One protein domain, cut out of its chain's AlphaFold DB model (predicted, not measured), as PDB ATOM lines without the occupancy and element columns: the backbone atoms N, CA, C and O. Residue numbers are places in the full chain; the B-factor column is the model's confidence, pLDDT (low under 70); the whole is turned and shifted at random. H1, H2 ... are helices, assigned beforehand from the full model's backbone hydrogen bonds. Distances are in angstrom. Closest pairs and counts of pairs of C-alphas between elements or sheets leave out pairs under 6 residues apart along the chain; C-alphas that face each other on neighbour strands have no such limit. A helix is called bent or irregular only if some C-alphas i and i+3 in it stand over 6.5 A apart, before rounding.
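What this domain is: This is residues 84 to 123 of the 123 residues of an uncharacterized protein of Campylobacter cuniculorum DSM 23162 = LMG 24588 (UniProt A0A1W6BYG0). What shape do these atoms make? Two helices meet near their ends as an open V, with the longer helix H2 as one arm, H1 as the other and the tight link of residues 99 and 100 at the corner. What is it built of? The printed part has 40 residues with two named helices, H1 then H2 along the chain, and no named strand; the class is all helix. How spread out is it? It is only just extended, close to loose, with a radius of gyration of the C-alphas of 13.5 A, and its outline is flat, spanning 36 by 26 by 9 A.

Where its parts are: Where is the longest helix? H2 holds residues 101 to 121 and is 30.5 A long from first to last C-alpha, from C-alpha 101 at (-2.950, 21.840, -28.033) to C-alpha 121 at (0.790, 19.280, -58.149). Where is the other helix? H1 holds residues 84 to 98, is 21.7 A long from first to last C-alpha, and begins with C-alpha 84 at (-23.283, 25.152, -40.327).

How they stand to each other: How do H2 and H1 stand to each other? They meet only through their link, a tight one of two residues. Which residues stand free? Residues 84 to 94, 97 to 103 and 105 to 123 stand free, with no C-alpha 8 or more apart along the chain within 10 A. Are the helix backbones well formed? In H2 every O i to N i+4 pair is within hydrogen-bond range, and in H1 10 of 11 are. Neither helix is bent or irregular.

The domain as a whole: How large is it? The two C-alphas farthest apart, those of Lys 97 and Ile 123, are 38.2 A apart. Is anything missing? The printed part has no cut, and residue 123 is the chain's last residue. Where is confidence low? The mean pLDDT of the printed part is 76.2, and residues 94 to 99, residue 101 and residue 123 of this predicted model are under 70.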
ATOM      1  N   GLU A  84     -24.661  25.509 -39.965       76.56
ATOM      2  CA  GLU A  84     -23.283  25.152 -40.327       76.56
ATOM      3  C   GLU A  84     -22.252  25.621 -39.288       76.56
ATOM      4  O   GLU A  84     -21.484  24.816 -38.775       76.56
ATOM      5  N   ASP A  85     -22.282  26.898 -38.905       71.00
ATOM      6  CA  ASP A  85     -21.335  27.458 -37.933       71.00
ATOM      7  C   ASP A  85     -21.510  26.838 -36.533       71.00
ATOM      8  O   ASP A  85     -20.548  26.644 -35.789       71.00
ATOM      9  N   ARG A  86     -22.751  26.495 -36.155       73.19
ATOM     10  CA  ARG A  86     -23.041  25.795 -34.893       73.19
ATOM     11  C   ARG A  86     -22.474  24.380 -34.894       73.19
ATOM     12  O   ARG A  86     -21.908  23.960 -33.883       73.19
ATOM     13  N   ASP A  87     -22.626  23.674 -36.006       78.62
ATOM     14  CA  ASP A  87     -22.127  22.314 -36.172       78.62
ATOM     15  C   ASP A  87     -20.591  22.306 -36.238       78.62
ATOM     16  O   ASP A  87     -19.961  21.479 -35.579       78.62
ATOM     17  N   PHE A  88     -19.972  23.301 -36.886       76.12
ATOM     18  CA  PHE A  88     -18.519  23.498 -36.881       76.12
ATOM     19  C   PHE A  88     -17.968  23.689 -35.464       76.12
ATOM     20  O   PHE A  88     -17.063  22.970 -35.045       76.12
ATOM     21  N   VAL A  89     -18.553  24.601 -34.678       74.25
ATOM     22  CA  VAL A  89     -18.121  24.840 -33.290       74.25
ATOM     23  C   VAL A  89     -18.319  23.597 -32.421       74.25
ATOM     24  O   VAL A  89     -17.496  23.319 -31.548       74.25
ATOM     25  N   LYS A  90     -19.401  22.840 -32.634       76.44
ATOM     26  CA  LYS A  90     -19.658  21.598 -31.895       76.44
ATOM     27  C   LYS A  90     -18.613  20.531 -32.228       76.44
ATOM     28  O   LYS A  90     -18.077  19.928 -31.303       76.44
ATOM     29  N   ASN A  91     -18.283  20.355 -33.504       72.81
ATOM     30  CA  ASN A  91     -17.274  19.395 -33.948       72.81
ATOM     31  C   ASN A  91     -15.870  19.799 -33.487       72.81
ATOM     32  O   ASN A  91     -15.153  18.969 -32.937       72.81
ATOM     33  N   ALA A  92     -15.515  21.081 -33.592       70.69
ATOM     34  CA  ALA A  92     -14.251  21.604 -33.084       70.69
ATOM     35  C   ALA A  92     -14.109  21.376 -31.572       70.69
ATOM     36  O   ALA A  92     -13.056  20.956 -31.109       70.69
ATOM     37  N   LYS A  93     -15.182  21.581 -30.794       71.00
ATOM     38  CA  LYS A  93     -15.183  21.302 -29.349       71.00
ATOM     39  C   LYS A  93     -15.047  19.821 -29.009       71.00
ATOM     40  O   LYS A  93     -14.480  19.520 -27.969       71.00
ATOM     41  N   ILE A  94     -15.587  18.924 -29.833       67.44
ATOM     42  CA  ILE A  94     -15.418  17.475 -29.659       67.44
ATOM     43  C   ILE A  94     -13.954  17.104 -29.922       67.44
ATOM     44  O   ILE A  94     -13.331  16.492 -29.067       67.44
ATOM     45  N   ILE A  95     -13.377  17.583 -31.027       63.06
ATOM     46  CA  ILE A  95     -11.971  17.346 -31.386       63.06
ATOM     47  C   ILE A  95     -11.018  17.900 -30.314       63.06
ATOM     48  O   ILE A  95     -10.078  17.224 -29.913       63.06
ATOM     49  N   LEU A  96     -11.294  19.103 -29.801       61.22
ATOM     50  CA  LEU A  96     -10.521  19.740 -28.727       61.22
ATOM     51  C   LEU A  96     -10.651  19.034 -27.371       61.22
ATOM     52  O   LEU A  96      -9.852  19.296 -26.478       61.22
ATOM     53  N   LYS A  97     -11.670  18.190 -27.175       66.75
ATOM     54  CA  LYS A  97     -11.843  17.437 -25.928       66.75
ATOM     55  C   LYS A  97     -10.933  16.208 -25.871       66.75
ATOM     56  O   LYS A  97     -10.567  15.793 -24.777       66.75
ATOM     57  N   ASP A  98     -10.573  15.682 -27.037       63.44
ATOM     58  CA  ASP A  98      -9.822  14.436 -27.182       63.44
ATOM     59  C   ASP A  98      -8.353  14.662 -27.582       63.44
ATOM     60  O   ASP A  98      -7.579  13.709 -27.587       63.44
ATOM     61  N   LYS A  99      -7.951  15.905 -27.898       63.28
ATOM     62  CA  LYS A  99      -6.585  16.255 -28.322       63.28
ATOM     63  C   LYS A  99      -6.014  17.428 -27.534       63.28
ATOM     64  O   LYS A  99      -6.701  18.422 -27.295       63.28
ATOM     65  N   ASN A 100      -4.736  17.333 -27.173       74.88
ATOM     66  CA  ASN A 100      -4.001  18.428 -26.540       74.88
ATOM     67  C   ASN A 100      -3.567  19.477 -27.588       74.88
ATOM     68  O   ASN A 100      -3.429  19.171 -28.772       74.88
ATOM     69  N   LEU A 101      -3.324  20.719 -27.159       68.94
ATOM     70  CA  LEU A 101      -2.950  21.840 -28.033       68.94
ATOM     71  C   LEU A 101      -1.724  21.514 -28.904       68.94
ATOM     72  O   LEU A 101      -1.722  21.790 -30.100       68.94
ATOM     73  N   GLU A 102      -0.726  20.854 -28.320       73.44
ATOM     74  CA  GLU A 102       0.512  20.475 -29.006       73.44
ATOM     75  C   GLU A 102       0.285  19.435 -30.122       73.44
ATOM     76  O   GLU A 102       0.978  19.426 -31.141       73.44
ATOM     77  N   GLU A 103      -0.709  18.557 -29.964       76.44
ATOM     78  CA  GLU A 103      -1.063  17.552 -30.974       76.44
ATOM     79  C   GLU A 103      -1.776  18.201 -32.163       76.44
ATOM     80  O   GLU A 103      -1.502  17.867 -33.316       76.44
ATOM     81  N   LEU A 104      -2.635  19.186 -31.888       75.81
ATOM     82  CA  LEU A 104      -3.333  19.958 -32.914       75.81
ATOM     83  C   LEU A 104      -2.378  20.842 -33.720       75.81
ATOM     84  O   LEU A 104      -2.559  20.999 -34.925       75.81
ATOM     85  N   GLU A 105      -1.346  21.399 -33.085       75.25
ATOM     86  CA  GLU A 105      -0.314  22.173 -33.780       75.25
ATOM     87  C   GLU A 105       0.499  21.305 -34.747       75.25
ATOM     88  O   GLU A 105       0.700  21.703 -35.898       75.25
ATOM     89  N   LYS A 106       0.893  20.096 -34.324       82.38
ATOM     90  CA  LYS A 106       1.599  19.130 -35.184       82.38
ATOM     91  C   LYS A 106       0.741  18.696 -36.373       82.38
ATOM     92  O   LYS A 106       1.222  18.650 -37.504       82.38
ATOM     93  N   GLU A 107      -0.539  18.423 -36.142       80.94
ATOM     94  CA  GLU A 107      -1.472  18.016 -37.196       80.94
ATOM     95  C   GLU A 107      -1.749  19.153 -38.193       80.94
ATOM     96  O   GLU A 107      -1.769  18.929 -39.400       80.94
ATOM     97  N   ASN A 108      -1.866  20.395 -37.717       82.88
ATOM     98  CA  ASN A 108      -2.051  21.567 -38.574       82.88
ATOM     99  C   ASN A 108      -0.800  21.868 -39.422       82.88
ATOM    100  O   ASN A 108      -0.915  22.212 -40.596       82.88
ATOM    101  N   GLN A 109       0.403  21.690 -38.867       86.06
ATOM    102  CA  GLN A 109       1.645  21.786 -39.644       86.06
ATOM    103  C   GLN A 109       1.707  20.730 -40.749       86.06
ATOM    104  O   GLN A 109       2.042  21.062 -41.885       86.06
ATOM    105  N   LYS A 110       1.324  19.486 -40.444       87.25
ATOM    106  CA  LYS A 110       1.281  18.404 -41.431       87.25
ATOM    107  C   LYS A 110       0.275  18.689 -42.553       87.25
ATOM    108  O   LYS A 110       0.619  18.565 -43.723       87.25
ATOM    109  N   LEU A 111      -0.930  19.144 -42.210       87.56
ATOM    110  CA  LEU A 111      -1.958  19.499 -43.196       87.56
ATOM    111  C   LEU A 111      -1.528  20.663 -44.098       87.56
ATOM    112  O   LEU A 111      -1.823  20.650 -45.287       87.56
ATOM    113  N   LYS A 112      -0.801  21.654 -43.569       87.62
ATOM    114  CA  LYS A 112      -0.248  22.748 -44.384       87.62
ATOM    115  C   LYS A 112       0.771  22.255 -45.405       87.62
ATOM    116  O   LYS A 112       0.728  22.701 -46.543       87.62
ATOM    117  N   GLN A 113       1.642  21.327 -45.011       87.19
ATOM    118  CA  GLN A 113       2.600  20.707 -45.928       87.19
ATOM    119  C   GLN A 113       1.889  19.875 -47.005       87.19
ATOM    120  O   GLN A 113       2.260  19.931 -48.171       87.19
ATOM    121  N   GLU A 114       0.841  19.132 -46.638       85.06
ATOM    122  CA  GLU A 114       0.036  18.371 -47.601       85.06
ATOM    123  C   GLU A 114      -0.694  19.289 -48.596       85.06
ATOM    124  O   GLU A 114      -0.709  18.996 -49.789       85.06
ATOM    125  N   ILE A 115      -1.238  20.423 -48.140       87.88
ATOM    126  CA  ILE A 115      -1.848  21.435 -49.017       87.88
ATOM    127  C   ILE A 115      -0.808  22.025 -49.972       87.88
ATOM    128  O   ILE A 115      -1.062  22.078 -51.168       87.88
ATOM    129  N   GLU A 116       0.368  22.401 -49.473       86.38
ATOM    130  CA  GLU A 116       1.452  22.955 -50.292       86.38
ATOM    131  C   GLU A 116       1.903  21.971 -51.386       86.38
ATOM    132  O   GLU A 116       2.118  22.354 -52.535       86.38
ATOM    133  N   VAL A 117       1.995  20.677 -51.068       88.00
ATOM    134  CA  VAL A 117       2.299  19.634 -52.060       88.00
ATOM    135  C   VAL A 117       1.182  19.511 -53.097       88.00
ATOM    136  O   VAL A 117       1.469  19.418 -54.289       88.00
ATOM    137  N   LEU A 118      -0.084  19.525 -52.676       84.69
ATOM    138  CA  LEU A 118      -1.228  19.432 -53.589       84.69
ATOM    139  C   LEU A 118      -1.357  20.662 -54.496       84.69
ATOM    140  O   LEU A 118      -1.670  20.511 -55.674       84.69
ATOM    141  N   GLU A 119      -1.086  21.861 -53.982       82.94
ATOM    142  CA  GLU A 119      -1.058  23.103 -54.762       82.94
ATOM    143  C   GLU A 119       0.057  23.074 -55.812       82.94
ATOM    144  O   GLU A 119      -0.174  23.441 -56.960       82.94
ATOM    145  N   ASN A 120       1.232  22.548 -55.457       80.88
ATOM    146  CA  ASN A 120       2.341  22.372 -56.395       80.88
ATOM    147  C   ASN A 120       2.082  21.290 -57.458       80.88
ATOM    148  O   ASN A 120       2.685  21.340 -58.524       80.88
ATOM    149  N   LEU A 121       1.205  20.315 -57.188       77.06
ATOM    150  CA  LEU A 121       0.790  19.280 -58.149       77.06
ATOM    151  C   LEU A 121      -0.350  19.728 -59.081       77.06
ATOM    152  O   LEU A 121      -0.660  19.024 -60.041       77.06
ATOM    153  N   LEU A 122      -1.003  20.854 -58.780       71.38
ATOM    154  CA  LEU A 122      -2.079  21.445 -59.585       71.38
ATOM    155  C   LEU A 122      -1.575  22.494 -60.599       71.38
ATOM    156  O   LEU A 122      -2.388  23.021 -61.363       71.38
ATOM    157  N   ILE A 123      -0.266  22.778 -60.608       52.06
ATOM    158  CA  ILE A 123       0.460  23.586 -61.608       52.06
ATOM    159  C   ILE A 123       1.024  22.660 -62.688       52.06
ATOM    160  O   ILE A 123       0.903  23.022 -63.880       52.06
TER     161      ILE A 123